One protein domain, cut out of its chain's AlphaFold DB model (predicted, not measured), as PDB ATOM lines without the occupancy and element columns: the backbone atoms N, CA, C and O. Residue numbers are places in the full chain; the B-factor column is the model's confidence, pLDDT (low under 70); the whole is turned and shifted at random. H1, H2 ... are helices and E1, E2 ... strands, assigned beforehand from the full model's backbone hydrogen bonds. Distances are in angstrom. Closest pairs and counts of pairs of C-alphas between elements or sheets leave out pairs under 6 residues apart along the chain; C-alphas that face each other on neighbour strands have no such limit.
ATOM      1  N   THR A   5      45.599  36.620  27.649       81.94
ATOM      2  CA  THR A   5      45.739  36.210  29.049       81.94
ATOM      3  C   THR A   5      44.799  35.040  29.310       81.94
ATOM      4  O   THR A   5      43.607  35.119  29.013       81.94
ATOM      5  N   VAL A   6      45.340  33.963  29.865       81.12
ATOM      6  CA  VAL A   6      44.598  32.764  30.248       81.12
ATOM      7  C   VAL A   6      44.248  32.883  31.723       81.12
ATOM      8  O   VAL A   6      45.102  33.217  32.549       81.12
ATOM      9  N   TYR A   7      42.987  32.626  32.047       77.56
ATOM     10  CA  TYR A   7      42.474  32.748  33.403       77.56
ATOM     11  C   TYR A   7      42.011  31.395  33.917       77.56
ATOM     12  O   TYR A   7      41.341  30.644  33.208       77.56
ATOM     13  N   ARG A   8      42.306  31.129  35.186       75.75
ATOM     14  CA  ARG A   8      41.722  30.012  35.915       75.75
ATOM     15  C   ARG A   8      40.423  30.464  36.560       75.75
ATOM     16  O   ARG A   8      40.414  31.402  37.360       75.75
ATOM     17  N   TYR A   9      39.343  29.767  36.242       66.62
ATOM     18  CA  TYR A   9      38.045  29.948  36.881       66.62
ATOM     19  C   TYR A   9      37.853  28.800  37.872       66.62
ATOM     20  O   TYR A   9      37.772  27.643  37.468       66.62
ATOM     21  N   ARG A  10      37.833  29.103  39.172       61.41
ATOM     22  CA  ARG A  10      37.290  28.189  40.187       61.41
ATOM     23  C   ARG A  10      35.836  28.560  40.416       61.41
ATOM     24  O   ARG A  10      35.522  29.752  40.434       61.41
ATOM     25  N   ASP A  11      34.980  27.560  40.611       51.34
ATOM     26  CA  ASP A  11      33.570  27.788  40.912       51.34
ATOM     27  C   ASP A  11      33.427  28.822  42.036       51.34
ATOM     28  O   ASP A  11      34.002  28.690  43.118       51.34
ATOM     29  N   ASN A  12      32.680  29.887  41.736       52.34
ATOM     30  CA  ASN A  12      32.356  30.982  42.651       52.34
ATOM     31  C   ASN A  12      33.528  31.882  43.119       52.34
ATOM     32  O   ASN A  12      33.369  32.619  44.093       52.34
ATOM     33  N   GLN A  13      34.690  31.871  42.447       54.28
ATOM     34  CA  GLN A  13      35.813  32.785  42.733       54.28
ATOM     35  C   GLN A  13      36.141  33.714  41.557       54.28
ATOM     36  O   GLN A  13      35.883  33.406  40.393       54.28
ATOM     37  N   SER A  14      36.744  34.869  41.865       63.16
ATOM     38  CA  SER A  14      37.278  35.792  40.860       63.16
ATOM     39  C   SER A  14      38.337  35.100  39.999       63.16
ATOM     40  O   SER A  14      39.196  34.385  40.514       63.16
ATOM     41  N   ALA A  15      38.282  35.331  38.687       68.44
ATOM     42  CA  ALA A  15      39.224  34.773  37.727       68.44
ATOM     43  C   ALA A  15      40.668  35.169  38.079       68.44
ATOM     44  O   ALA A  15      40.986  36.358  38.167       68.44
ATOM     45  N   VAL A  16      41.547  34.184  38.264       75.88
ATOM     46  CA  VAL A  16      42.972  34.423  38.538       75.88
ATOM     47  C   VAL A  16      43.738  34.294  37.229       75.88
ATOM     48  O   VAL A  16      43.594  33.293  36.530       75.88
ATOM     49  N   ALA A  17      44.538  35.305  36.883       78.50
ATOM     50  CA  ALA A  17      45.420  35.228  35.721       78.50
ATOM     51  C   ALA A  17      46.445  34.107  35.944       78.50
ATOM     52  O   ALA A  17      47.249  34.170  36.871       78.50
ATOM     53  N   GLU A  18      46.386  33.078  35.107       82.12
ATOM     54  CA  GLU A  18      47.241  31.893  35.201       82.12
ATOM     55  C   GLU A  18      48.491  32.046  34.328       82.12
ATOM     56  O   GLU A  18      49.568  31.573  34.679       82.12
ATOM     57  N   GLY A  19      48.369  32.766  33.213       84.88
ATOM     58  CA  GLY A  19      49.476  33.047  32.309       84.88
ATOM     59  C   GLY A  19      49.010  33.758  31.047       84.88
ATOM     60  O   GLY A  19      47.906  34.303  30.988       84.88
ATOM     61  N   TRP A  20      49.853  33.775  30.022       86.81
ATOM     62  CA  TRP A  20      49.515  34.353  28.726       86.81
ATOM     63  C   TRP A  20      50.202  33.590  27.599       86.81
ATOM     64  O   TRP A  20      51.243  32.974  27.807       86.81
ATOM     65  N   PHE A  21      49.634  33.664  26.398       85.12
ATOM     66  CA  PHE A  21      50.258  33.143  25.185       85.12
ATOM     67  C   PHE A  21      49.969  34.049  23.982       85.12
ATOM     68  O   PHE A  21      49.122  34.949  24.045       85.12
ATOM     69  N   SER A  22      50.696  33.826  22.887       82.94
ATOM     70  CA  SER A  22      50.469  34.501  21.608       82.94
ATOM     71  C   SER A  22      49.850  33.521  20.613       82.94
ATOM     72  O   SER A  22      50.558  32.621  20.165       82.94
ATOM     73  N   PRO A  23      48.568  33.683  20.238       79.12
ATOM     74  CA  PRO A  23      47.915  32.774  19.297       79.12
ATOM     75  C   PRO A  23      48.548  32.840  17.901       79.12
ATOM     76  O   PRO A  23      48.663  31.813  17.252       79.12
ATOM     77  N   ASP A  24      49.068  34.005  17.490       79.44
ATOM     78  CA  ASP A  24      49.776  34.188  16.208       79.44
ATOM     79  C   ASP A  24      51.085  33.379  16.107       79.44
ATOM     80  O   ASP A  24      51.651  33.242  15.026       79.44
ATOM     81  N   ARG A  25      51.608  32.903  17.245       76.94
ATOM     82  CA  ARG A  25      52.848  32.117  17.351       76.94
ATOM     83  C   ARG A  25      52.599  30.676  17.794       76.94
ATOM     84  O   ARG A  25      53.544  29.913  17.939       76.94
ATOM     85  N   ALA A  26      51.349  30.328  18.075       83.62
ATOM     86  CA  ALA A  26      50.971  28.998  18.506       83.62
ATOM     87  C   ALA A  26      50.437  28.204  17.314       83.62
ATOM     88  O   ALA A  26      49.787  28.755  16.425       83.62
ATOM     89  N   GLU A  27      50.676  26.899  17.312       85.94
ATOM     90  CA  GLU A  27      50.037  26.019  16.347       85.94
ATOM     91  C   GLU A  27      48.578  25.808  16.759       85.94
ATOM     92  O   GLU A  27      48.303  25.356  17.870       85.94
ATOM     93  N   ALA A  28      47.641  26.165  15.880       85.31
ATOM     94  CA  ALA A  28      46.211  26.033  16.124       85.31
ATOM     95  C   ALA A  28      45.664  24.742  15.503       85.31
ATOM     96  O   ALA A  28      45.789  24.515  14.299       85.31
ATOM     97  N   ILE A  29      45.001  23.937  16.325       86.81
ATOM     98  CA  ILE A  29      44.314  22.701  15.961       86.81
ATOM     99  C   ILE A  29      42.823  22.940  16.190       86.81
ATOM    100  O   ILE A  29      42.373  23.160  17.314       86.81
ATOM    101  N   VAL A  30      42.052  22.967  15.109       81.56
ATOM    102  CA  VAL A  30      40.607  23.232  15.153       81.56
ATOM    103  C   VAL A  30      39.824  21.932  15.315       81.56
ATOM    104  O   VAL A  30      40.235  20.907  14.784       81.56
ATOM    105  N   GLU A  31      38.701  21.963  16.031       74.75
ATOM    106  CA  GLU A  31      37.784  20.817  16.165       74.75
ATOM    107  C   GLU A  31      37.425  20.209  14.787       74.75
ATOM    108  O   GLU A  31      37.051  20.937  13.859       74.75
ATOM    109  N   ALA A  32      37.492  18.875  14.649       63.69
ATOM    110  CA  ALA A  32      37.174  18.160  13.402       63.69
ATOM    111  C   ALA A  32      35.682  17.814  13.255       63.69
ATOM    112  O   ALA A  32      35.304  16.798  12.674       63.69
ATOM    113  N   ASN A  33      34.794  18.660  13.769       65.25
ATOM    114  CA  ASN A  33      33.367  18.516  13.518       65.25
ATOM    115  C   ASN A  33      33.094  18.802  12.027       65.25
ATOM    116  O   ASN A  33      33.450  19.885  11.560       65.25
ATOM    117  N   PRO A  34      32.446  17.900  11.261       56.38
ATOM    118  CA  PRO A  34      32.256  18.062   9.817       56.38
ATOM    119  C   PRO A  34      31.546  19.369   9.431       56.38
ATOM    120  O   PRO A  34      31.867  19.979   8.409       56.38
ATOM    121  N   MET A  35      30.607  19.840  10.262       53.75
ATOM    122  CA  MET A  35      29.913  21.113  10.036       53.75
ATOM    123  C   MET A  35      30.817  22.329  10.267       53.75
ATOM    124  O   MET A  35      30.614  23.377   9.653       53.75
ATOM    125  N   THR A  36      31.805  22.198  11.145       59.50
ATOM    126  CA  THR A  36      32.734  23.259  11.543       59.50
ATOM    127  C   THR A  36      33.985  23.263  10.659       59.50
ATOM    128  O   THR A  36      34.465  24.328  10.277       59.50
ATOM    129  N   ALA A  37      34.446  22.084  10.236       56.69
ATOM    130  CA  ALA A  37      35.588  21.865   9.354       56.69
ATOM    131  C   ALA A  37      35.343  22.409   7.939       56.69
ATOM    132  O   ALA A  37      36.188  23.127   7.404       56.69
ATOM    133  N   GLN A  38      34.158  22.157   7.361       59.97
ATOM    134  CA  GLN A  38      33.782  22.722   6.058       59.97
ATOM    135  C   GLN A  38      33.766  24.258   6.109       59.97
ATOM    136  O   GLN A  38      34.328  24.930   5.247       59.97
ATOM    137  N   ARG A  39      33.190  24.822   7.179       57.59
ATOM    138  CA  ARG A  39      33.139  26.274   7.404       57.59
ATOM    139  C   ARG A  39      34.528  26.877   7.604       57.59
ATOM    140  O   ARG A  39      34.799  27.956   7.086       57.59
ATOM    141  N   TYR A  40      35.410  26.190   8.325       58.62
ATOM    142  CA  TYR A  40      36.790  26.627   8.524       58.62
ATOM    143  C   TYR A  40      37.579  26.646   7.211       58.62
ATOM    144  O   TYR A  40      38.257  27.629   6.918       58.62
ATOM    145  N   ALA A  41      37.437  25.603   6.387       62.66
ATOM    146  CA  ALA A  41      38.060  25.536   5.069       62.66
ATOM    147  C   ALA A  41      37.580  26.670   4.145       62.66
ATOM    148  O   ALA A  41      38.386  27.271   3.433       62.66
ATOM    149  N   ASP A  42      36.291  27.008   4.182       62.00
ATOM    150  CA  ASP A  42      35.733  28.112   3.393       62.00
ATOM    151  C   ASP A  42      36.240  29.488   3.866       62.00
ATOM    152  O   ASP A  42      36.537  30.351   3.036       62.00
ATOM    153  N   LEU A  43      36.408  29.686   5.178       60.88
ATOM    154  CA  LEU A  43      36.928  30.930   5.766       60.88
ATOM    155  C   LEU A  43      38.424  31.138   5.501       60.88
ATOM    156  O   LEU A  43      38.832  32.250   5.162       60.88
ATOM    157  N   GLN A  44      39.223  30.071   5.584       59.41
ATOM    158  CA  GLN A  44      40.644  30.071   5.217       59.41
ATOM    159  C   GLN A  44      40.845  30.535   3.765       59.41
ATOM    160  O   GLN A  44      41.676  31.402   3.500       59.41
ATOM    161  N   ARG A  45      40.023  30.042   2.822       62.91
ATOM    162  CA  ARG A  45      40.081  30.466   1.407       62.91
ATOM    163  C   ARG A  45      39.727  31.941   1.192       62.91
ATOM    164  O   ARG A  45      40.140  32.517   0.192       62.91
ATOM    165  N   GLN A  46      38.975  32.549   2.106       63.22
ATOM    166  CA  GLN A  46      38.557  33.953   2.035       63.22
ATOM    167  C   GLN A  46      39.492  34.900   2.808       63.22
ATOM    168  O   GLN A  46      39.210  36.092   2.896       63.22
ATOM    169  N   GLY A  47      40.588  34.392   3.389       49.50
ATOM    170  CA  GLY A  47      41.482  35.184   4.241       49.50
ATOM    171  C   GLY A  47      40.833  35.634   5.557       49.50
ATOM    172  O   GLY A  47      41.290  36.590   6.181       49.50
ATOM    173  N   GLY A  48      39.743  34.978   5.968       49.69
ATOM    174  CA  GLY A  48      39.025  35.274   7.202       49.69
ATOM    175  C   GLY A  48      39.644  34.574   8.413       49.69
ATOM    176  O   GLY A  48      40.162  33.466   8.315       49.69
ATOM    177  N   SER A  49      39.553  35.200   9.592       50.47
ATOM    178  CA  SER A  49      39.870  34.519  10.856       50.47
ATOM    179  C   SER A  49      38.849  33.410  11.141       50.47
ATOM    180  O   SER A  49      37.716  33.513  10.672       50.47
ATOM    181  N   ALA A  50      39.215  32.438  11.980       50.09
ATOM    182  CA  ALA A  50      38.444  31.265  12.428       50.09
ATOM    183  C   ALA A  50      37.103  31.548  13.163       50.09
ATOM    184  O   ALA A  50      36.746  30.847  14.108       50.09
ATOM    185  N   ARG A  51      36.345  32.576  12.770       47.25
ATOM    186  CA  ARG A  51      35.024  32.909  13.310       47.25
ATOM    187  C   ARG A  51      34.039  31.808  12.936       47.25
ATOM    188  O   ARG A  51      33.653  31.688  11.780       47.25
ATOM    189  N   GLY A  52      33.612  31.031  13.925       47.56
ATOM    190  CA  GLY A  52      32.677  29.917  13.742       47.56
ATOM    191  C   GLY A  52      33.268  28.544  14.049       47.56
ATOM    192  O   GLY A  52      32.518  27.574  14.014       47.56
ATOM    193  N   VAL A  53      34.561  28.467  14.384       58.03
ATOM    194  CA  VAL A  53      35.137  27.303  15.065       58.03
ATOM    195  C   VAL A  53      34.806  27.411  16.544       58.03
ATOM    196  O   VAL A  53      35.102  28.429  17.172       58.03
ATOM    197  N   ILE A  54      34.145  26.388  17.079       68.69
ATOM    198  CA  ILE A  54      33.585  26.474  18.425       68.69
ATOM    199  C   ILE A  54      34.626  26.120  19.486       68.69
ATOM    200  O   ILE A  54      34.652  26.744  20.549       68.69
ATOM    201  N   GLU A  55      35.557  25.225  19.151       80.56
ATOM    202  CA  GLU A  55      36.713  24.911  19.981       80.56
ATOM    203  C   GLU A  55      38.024  24.873  19.195       80.56
ATOM    204  O   GLU A  55      38.097  24.430  18.048       80.56
ATOM    205  N   THR A  56      39.095  25.359  19.814       86.19
ATOM    206  CA  THR A  56      40.436  25.327  19.221       86.19
ATOM    207  C   THR A  56      41.455  24.989  20.289       86.19
ATOM    208  O   THR A  56      41.496  25.639  21.335       86.19
ATOM    209  N   LEU A  57      42.299  24.005  20.013       89.38
ATOM    210  CA  LEU A  57      43.445  23.665  20.836       89.38
ATOM    211  C   LEU A  57      44.701  24.322  20.257       89.38
ATOM    212  O   LEU A  57      44.987  24.196  19.072       89.38
ATOM    213  N   TYR A  58      45.449  25.036  21.086       88.38
ATOM    214  CA  TYR A  58      46.696  25.687  20.711       88.38
ATOM    215  C   TYR A  58      47.879  24.973  21.352       88.38
ATOM    216  O   TYR A  58      47.881  24.745  22.564       88.38
ATOM    217  N   ARG A  59      48.920  24.716  20.561       89.19
ATOM    218  CA  ARG A  59      50.246  24.332  21.047       89.19
ATOM    219  C   ARG A  59      51.168  25.543  21.004       89.19
ATOM    220  O   ARG A  59      51.479  26.068  19.938       89.19
ATOM    221  N   THR A  60      51.581  26.032  22.166       86.75
ATOM    222  CA  THR A  60      52.515  27.168  22.256       86.75
ATOM    223  C   THR A  60      53.946  26.737  21.914       86.75
ATOM    224  O   THR A  60      54.301  25.575  22.100       86.75
ATOM    225  N   GLU A  61      54.801  27.677  21.486       78.38
ATOM    226  CA  GLU A  61      56.233  27.411  21.225       78.38
ATOM    227  C   GLU A  61      56.967  26.840  22.450       78.38
ATOM    228  O   GLU A  61      57.880  26.032  22.314       78.38
ATOM    229  N   GLY A  62      56.550  27.246  23.654       75.06
ATOM    230  CA  GLY A  62      57.094  26.753  24.922       75.06
ATOM    231  C   GLY A  62      56.590  25.366  25.315       75.06
ATOM    232  O   GLY A  62      56.896  24.901  26.408       75.06
ATOM    233  N   GLY A  63      55.791  24.718  24.469       79.50
ATOM    234  CA  GLY A  63      55.291  23.386  24.740       79.50
ATOM    235  C   GLY A  63      54.193  23.339  25.806       79.50
ATOM    236  O   GLY A  63      54.100  22.365  26.548       79.50
ATOM    237  N   GLN A  64      53.338  24.358  25.872       85.69
ATOM    238  CA  GLN A  64      52.105  24.352  26.671       85.69
ATOM    239  C   GLN A  64      50.868  24.251  25.776       85.69
ATOM    240  O   GLN A  64      50.867  24.781  24.660       85.69
ATOM    241  N   TRP A  65      49.814  23.627  26.295       88.88
ATOM    242  CA  TRP A  65      48.524  23.485  25.628       88.88
ATOM    243  C   TRP A  65      47.528  24.526  26.125       88.88
ATOM    244  O   TRP A  65      47.370  24.710  27.331       88.88
ATOM    245  N   VAL A  66      46.839  25.196  25.203       87.69
ATOM    246  CA  VAL A  66      45.771  26.146  25.534       87.69
ATOM    247  C   VAL A  66      44.511  25.792  24.771       87.69
ATOM    248  O   VAL A  66      44.492  25.814  23.547       87.69
ATOM    249  N   HIS A  67      43.431  25.515  25.487       89.06
ATOM    250  CA  HIS A  67      42.120  25.266  24.904       89.06
ATOM    251  C   HIS A  67      41.298  26.547  24.895       89.06
ATOM    252  O   HIS A  67      41.131  27.202  25.925       89.06
ATOM    253  N   LYS A  68      40.803  26.914  23.714       87.06
ATOM    254  CA  LYS A  68      39.821  27.972  23.501       87.06
ATOM    255  C   LYS A  68      38.447  27.331  23.367       87.06
ATOM    256  O   LYS A  68      38.231  26.546  22.447       87.06
ATOM    257  N   VAL A  69      37.511  27.767  24.203       79.94
ATOM    258  CA  VAL A  69      36.087  27.429  24.113       79.94
ATOM    259  C   VAL A  69      35.303  28.687  23.775       79.94
ATOM    260  O   VAL A  69      35.375  29.693  24.488       79.94
ATOM    261  N   ALA A  70      34.544  28.630  22.685       73.25
ATOM    262  CA  ALA A  70      33.716  29.734  22.217       73.25
ATOM    263  C   ALA A  70      32.202  29.455  22.299       73.25
ATOM    264  O   ALA A  70      31.414  30.267  21.814       73.25
ATOM    265  N   TRP A  71      31.793  28.345  22.926       69.38
ATOM    266  CA  TRP A  71      30.402  28.092  23.317       69.38
ATOM    267  C   TRP A  71      29.997  28.987  24.491       69.38
ATOM    268  O   TRP A  71      30.733  29.120  25.473       69.38
ATOM    269  N   GLN A  72      28.807  29.573  24.409       66.44
ATOM    270  CA  GLN A  72      28.213  30.391  25.463       66.44
ATOM    271  C   GLN A  72      26.718  30.150  25.558       66.44
ATOM    272  O   GLN A  72      26.111  29.669  24.613       66.44
ATOM    273  N   THR A  73      26.109  30.507  26.680       58.38
ATOM    274  CA  THR A  73      24.651  30.545  26.806       58.38
ATOM    275  C   THR A  73      24.147  31.962  26.552       58.38
ATOM    276  O   THR A  73      24.636  32.898  27.186       58.38
ATOM    277  N   ASP A  74      23.182  32.126  25.645       65.19
ATOM    278  CA  ASP A  74      22.479  33.399  25.456       65.19
ATOM    279  C   ASP A  74      21.631  33.766  26.694       65.19
ATOM    280  O   ASP A  74      21.508  32.990  27.644       65.19
ATOM    281  N   GLU A  75      21.001  34.947  26.688       64.25
ATOM    282  CA  GLU A  75      20.117  35.415  27.776       64.25
ATOM    283  C   GLU A  75      18.928  34.472  28.058       64.25
ATOM    284  O   GLU A  75      18.262  34.590  29.085       64.25
ATOM    285  N   ARG A  76      18.653  33.525  27.152       71.25
ATOM    286  CA  ARG A  76      17.595  32.513  27.256       71.25
ATOM    287  C   ARG A  76      18.143  31.133  27.635       71.25
ATOM    288  O   ARG A  76      17.393  30.161  27.598       71.25
ATOM    289  N   GLY A  77      19.427  31.033  27.984       64.88
ATOM    290  CA  GLY A  77      20.078  29.786  28.382       64.88
ATOM    291  C   GLY A  77      20.384  28.834  27.224       64.88
ATOM    292  O   GLY A  77      20.653  27.659  27.465       64.88
ATOM    293  N   ARG A  78      20.332  29.290  25.967       65.94
ATOM    294  CA  ARG A  78      20.631  28.447  24.800       65.94
ATOM    295  C   ARG A  78      22.103  28.519  24.444       65.94
ATOM    296  O   ARG A  78      22.670  29.605  24.398       65.94
ATOM    297  N   TRP A  79      22.687  27.374  24.118       61.34
ATOM    298  CA  TRP A  79      24.056  27.293  23.625       61.34
ATOM    299  C   TRP A  79      24.195  27.975  22.256       61.34
ATOM    300  O   TRP A  79      23.525  27.605  21.293       61.34
ATOM    301  N   VAL A  80      25.074  28.968  22.184       65.06
ATOM    302  CA  VAL A  80      25.425  29.764  21.007       65.06
ATOM    303  C   VAL A  80      26.943  29.759  20.821       65.06
ATOM    304  O   VAL A  80      27.699  29.751  21.792       65.06
ATOM    305  N   GLY A  81      27.403  29.726  19.570       64.62
ATOM    306  CA  GLY A  81      28.829  29.817  19.241       64.62
ATOM    307  C   GLY A  81      29.310  31.267  19.117       64.62
ATOM    308  O   GLY A  81      28.510  32.196  19.137       64.62
ATOM    309  N   GLU A  82      30.614  31.461  18.889       64.38
ATOM    310  CA  GLU A  82      31.291  32.777  18.853       64.38
ATOM    311  C   GLU A  82      30.610  33.847  17.981       64.38
ATOM    312  O   GLU A  82      30.704  35.034  18.269       64.38
ATOM    313  N   ARG A  83      29.947  33.442  16.890       62.12
ATOM    314  CA  ARG A  83      29.266  34.365  15.968       62.12
ATOM    315  C   ARG A  83      27.999  34.978  16.569       62.12
ATOM    316  O   ARG A  83      27.701  36.132  16.276       62.12
ATOM    317  N   ASP A  84      27.273  34.189  17.352       63.62
ATOM    318  CA  ASP A  84      25.976  34.545  17.937       63.62
ATOM    319  C   ASP A  84      26.110  34.905  19.430       63.62
ATOM    320  O   ASP A  84      25.160  35.373  20.058       63.62
ATOM    321  N   ALA A  85      27.304  34.700  19.992       60.38
ATOM    322  CA  ALA A  85      27.705  35.135  21.316       60.38
ATOM    323  C   ALA A  85      27.721  36.669  21.424       60.38
ATOM    324  O   ALA A  85      28.146  37.385  20.513       60.38
ATOM    325  N   SER A  86      27.285  37.181  22.577       60.84
ATOM    326  CA  SER A  86      27.365  38.611  22.880       60.84
ATOM    327  C   SER A  86      28.832  39.068  22.889       60.84
ATOM    328  O   SER A  86      29.658  38.403  23.513       60.84
ATOM    329  N   PRO A  87      29.178  40.237  22.308       62.34
ATOM    330  CA  PRO A  87      30.539  40.780  22.373       62.34
ATOM    331  C   PRO A  87      31.039  41.008  23.810       62.34
ATOM    332  O   PRO A  87      32.241  41.124  24.038       62.34
ATOM    333  N   LEU A  88      30.116  41.098  24.773       61.03
ATOM    334  CA  LEU A  88      30.401  41.276  26.198       61.03
ATOM    335  C   LEU A  88      30.845  39.982  26.892       61.03
ATOM    336  O   LEU A  88      31.333  40.029  28.019       61.03
ATOM    337  N   ALA A  89      30.693  38.840  26.232       63.84
ATOM    338  CA  ALA A  89      31.145  37.554  26.716       63.84
ATOM    339  C   ALA A  89      32.275  37.078  25.784       63.84
ATOM    340  O   ALA A  89      32.022  36.607  24.678       63.84
ATOM    341  N   PRO A  90      33.550  37.254  26.162       68.31
ATOM    342  CA  PRO A  90      34.669  36.803  25.343       68.31
ATOM    343  C   PRO A  90      34.806  35.268  25.371       68.31
ATOM    344  O   PRO A  90      34.339  34.619  26.315       68.31
ATOM    345  N   PRO A  91      35.471  34.662  24.367       75.69
ATOM    346  CA  PRO A  91      35.822  33.247  24.407       75.69
ATOM    347  C   PRO A  91      36.713  32.946  25.617       75.69
ATOM    348  O   PRO A  91      37.537  33.769  26.029       75.69
ATOM    349  N   ARG A  92      36.542  31.753  26.184       80.62
ATOM    350  CA  ARG A  92      37.295  31.307  27.357       80.62
ATOM    351  C   ARG A  92      38.549  30.575  26.910       80.62
ATOM    352  O   ARG A  92      38.498  29.778  25.978       80.62
ATOM    353  N   TYR A  93      39.649  30.834  27.603       84.69
ATOM    354  CA  TYR A  93      40.927  30.166  27.387       84.69
ATOM    355  C   TYR A  93      41.342  29.467  28.671       84.69
ATOM    356  O   TYR A  93      41.210  30.053  29.749       84.69
ATOM    357  N   ARG A  94      41.872  28.251  28.552       86.31
ATOM    358  CA  ARG A  94      42.356  27.455  29.682       86.31
ATOM    359  C   ARG A  94      43.638  26.719  29.308       86.31
ATOM    360  O   ARG A  94      43.723  26.182  28.208       86.31
ATOM    361  N   PHE A  95      44.611  26.676  30.215       85.81
ATOM    362  CA  PHE A  95      45.754  25.779  30.055       85.81
ATOM    363  C   PHE A  95      45.316  24.336  30.295       85.81
ATOM    364  O   PHE A  95      44.597  24.055  31.258       85.81
ATOM    365  N   LEU A  96      45.743  23.445  29.408       86.19
ATOM    366  CA  LEU A  96      45.542  22.011  29.554       86.19
ATOM    367  C   LEU A  96      46.837  21.351  30.012       86.19
ATOM    368  O   LEU A  96      47.929  21.771  29.613       86.19
ATOM    369  N   ILE A  97      46.701  20.299  30.813       85.38
ATOM    370  CA  ILE A  97      47.773  19.311  30.959       85.38
ATOM    371  C   ILE A  97      47.805  18.390  29.734       85.38
ATOM    372  O   ILE A  97      46.857  18.346  28.949       85.38
ATOM    373  N   ASP A  98      48.900  17.654  29.575       84.25
ATOM    374  CA  ASP A  98      49.121  16.760  28.434       84.25
ATOM    375  C   ASP A  98      48.005  15.717  28.271       84.25
ATOM    376  O   ASP A  98      47.524  15.512  27.162       84.25
ATOM    377  N   GLU A  99      47.522  15.148  29.377       82.44
ATOM    378  CA  GLU A  99      46.405  14.192  29.406       82.44
ATOM    379  C   GLU A  99      45.108  14.803  28.845       82.44
ATOM    380  O   GLU A  99      44.455  14.214  27.990       82.44
ATOM    381  N   GLU A 100      44.764  16.030  29.246       85.00
ATOM    382  CA  GLU A 100      43.563  16.721  28.759       85.00
ATOM    383  C   GLU A 100      43.686  17.128  27.283       85.00
ATOM    384  O   GLU A 100      42.700  17.133  26.545       85.00
ATOM    385  N   ALA A 101      44.891  17.506  26.847       85.81
ATOM    386  CA  ALA A 101      45.154  17.841  25.453       85.81
ATOM    387  C   ALA A 101      45.070  16.597  24.558       85.81
ATOM    388  O   ALA A 101      44.488  16.661  23.474       85.81
ATOM    389  N   LEU A 102      45.601  15.470  25.033       84.44
ATOM    390  CA  LEU A 102      45.493  14.168  24.390       84.44
ATOM    391  C   LEU A 102      44.028  13.725  24.257       84.44
ATOM    392  O   LEU A 102      43.588  13.391  23.154       84.44
ATOM    393  N   ASP A 103      43.255  13.793  25.342       83.00
ATOM    394  CA  ASP A 103      41.826  13.466  25.339       83.00
ATOM    395  C   ASP A 103      41.047  14.334  24.347       83.00
ATOM    396  O   ASP A 103      40.203  13.829  23.596       83.00
ATOM    397  N   TRP A 104      41.353  15.636  24.292       86.00
ATOM    398  CA  TRP A 104      40.729  16.541  23.331       86.00
ATOM    399  C   TRP A 104      41.077  16.158  21.890       86.00
ATOM    400  O   TRP A 104      40.173  16.091  21.057       86.00
ATOM    401  N   LEU A 105      42.349  15.875  21.583       85.12
ATOM    402  CA  LEU A 105      42.778  15.478  20.235       85.12
ATOM    403  C   LEU A 105      42.073  14.197  19.781       85.12
ATOM    404  O   LEU A 105      41.518  14.172  18.683       85.12
ATOM    405  N   ASN A 106      42.021  13.178  20.640       81.12
ATOM    406  CA  ASN A 106      41.347  11.914  20.343       81.12
ATOM    407  C   ASN A 106      39.840  12.106  20.131       81.12
ATOM    408  O   ASN A 106      39.289  11.662  19.123       81.12
ATOM    409  N   SER A 107      39.180  12.841  21.028       77.62
ATOM    410  CA  SER A 107      37.737  13.112  20.937       77.62
ATOM    411  C   SER A 107      37.361  13.928  19.696       77.62
ATOM    412  O   SER A 107      36.239  13.832  19.206       77.62
ATOM    413  N   ASN A 108      38.303  14.717  19.173       76.38
ATOM    414  CA  ASN A 108      38.126  15.548  17.988       76.38
ATOM    415  C   ASN A 108      38.703  14.911  16.715       76.38
ATOM    416  O   ASN A 108      38.912  15.627  15.743       76.38
ATOM    417  N   GLY A 109      38.973  13.600  16.692       75.69
ATOM    418  CA  GLY A 109      39.411  12.890  15.481       75.69
ATOM    419  C   GLY A 109      40.809  13.274  14.982       75.69
ATOM    420  O   GLY A 109      41.126  13.046  13.819       75.69
ATOM    421  N   HIS A 110      41.644  13.850  15.848       81.81
ATOM    422  CA  HIS A 110      43.034  14.219  15.565       81.81
ATOM    423  C   HIS A 110      44.020  13.172  16.103       81.81
ATOM    424  O   HIS A 110      45.070  13.529  16.635       81.81
ATOM    425  N   SER A 111      43.699  11.883  15.972       74.69
ATOM    426  CA  SER A 111      44.545  10.775  16.447       74.69
ATOM    427  C   SER A 111      45.957  10.816  15.848       74.69
ATOM    428  O   SER A 111      46.929  10.689  16.583       74.69
ATOM    429  N   ASP A 112      46.091  11.152  14.561       78.12
ATOM    430  CA  ASP A 112      47.399  11.309  13.901       78.12
ATOM    431  C   ASP A 112      48.263  12.403  14.562       78.12
ATOM    432  O   ASP A 112      49.480  12.278  14.703       78.12
ATOM    433  N   ARG A 113      47.632  13.503  14.998       81.94
ATOM    434  CA  ARG A 113      48.313  14.581  15.735       81.94
ATOM    435  C   ARG A 113      48.652  14.128  17.151       81.94
ATOM    436  O   ARG A 113      49.702  14.502  17.666       81.94
ATOM    437  N   ALA A 114      47.775  13.355  17.787       81.75
ATOM    438  CA  ALA A 114      48.015  12.813  19.116       81.75
ATOM    439  C   ALA A 114      49.268  11.922  19.124       81.75
ATOM    440  O   ALA A 114      50.153  12.142  19.948       81.75
ATOM    441  N   GLU A 115      49.408  11.019  18.151       80.38
ATOM    442  CA  GLU A 115      50.621  10.209  17.966       80.38
ATOM    443  C   GLU A 115      51.860  11.077  17.700       80.38
ATOM    444  O   GLU A 115      52.922  10.853  18.279       80.38
ATOM    445  N   GLN A 116      51.734  12.134  16.887       82.62
ATOM    446  CA  GLN A 116      52.842  13.052  16.609       82.62
ATOM    447  C   GLN A 116      53.372  13.757  17.872       82.62
ATOM    448  O   GLN A 116      54.583  13.949  18.004       82.62
ATOM    449  N   PHE A 117      52.485  14.191  18.773       82.31
ATOM    450  CA  PHE A 117      52.873  14.968  19.956       82.31
ATOM    451  C   PHE A 117      53.203  14.112  21.179       82.31
ATOM    452  O   PHE A 117      54.041  14.525  21.981       82.31
ATOM    453  N   PHE A 118      52.560  12.954  21.326       82.31
ATOM    454  CA  PHE A 118      52.658  12.112  22.520       82.31
ATOM    455  C   PHE A 118      53.355  10.764  22.268       82.31
ATOM    456  O   PHE A 118      53.670  10.063  23.228       82.31
ATOM    457  N   GLY A 119      53.686  10.438  21.013       75.25
ATOM    458  CA  GLY A 119      54.376   9.204  20.630       75.25
ATOM    459  C   GLY A 119      53.445   7.992  20.574       75.25
ATOM    460  O   GLY A 119      52.245   8.138  20.343       75.25
TER     461      GLY A 119
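What this domain is: This is residues 5 to 119 of the 174 residues of an uncharacterized protein of Jiangella alkaliphila (UniProt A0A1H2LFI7). A twisted four-stranded antiparallel sheet, in the order E3 E4 E5 E6, has helix H2 over one face, H3 folded back beside H2, and hairpin E1 E2 crossed near E6 in a partly face-to-face sandwich. H1 sits beyond the E3 edge, and the loop of residues 70 to 91 reaches far out. The printed part has 115 residues, with named elements E1 E2 E3 H1 E4 E5 E6 H2 H3, class mixed. It is compact, radius of gyration of the C-alphas 14.7 A, spanning 42 by 35 by 25 A.

How they stand to each other: Start at E1, residues 5 to 8, in a hairpin with E2, residues 16 to 21; N 6 and O 19 are 2.8 A apart. Their sheet and that of E3, residues 27 to 30, E4, 55 to 59, E5, 65 to 69, and E6, 92 to 96, form a sandwich, two sheets face to face, strands at 73 degrees. The closest C-alphas of E1 and E6, Val 6 and Tyr 93, are 5.3 A apart. Check N 29 and O 57, 2.8 A, N 58 and O 66, 2.8 A, and N 67 and O 94, 2.8 A; E4 E5 E6 are a meander, successive antiparallel neighbours. H1, residues 34 to 45, is only just not on this sheet, with 4 pairs of C-alphas within 10 A. H2, residues 98 to 107, is on one face, making two layers, helix and sheet, at a height over the sheet of 9.5 A. H2 and H3, residues 111 to 118, a helical hairpin, touch at Leu 105 and Ala 114, their closest C-alphas, 6.0 A. Every O i to N i+4 pair is within hydrogen-bond range in H2 and H3, 7 of 8 in H1.

Where its parts are: Find C-alpha 5 at (45.739, 36.210, 29.049), where E1 begins; E2 then runs 15.3 A and H1 16.9 A. H3 ends at C-alpha 118, (52.658, 12.112, 22.520).

The domain as a whole: The farthest C-alphas, Arg 76 and Gly 119, are 44.0 A apart. The printed part has no cut; E5 to E6 is a long link. Mean pLDDT of the printed part is 72.8, under 70 for instance at residues 32 to 54.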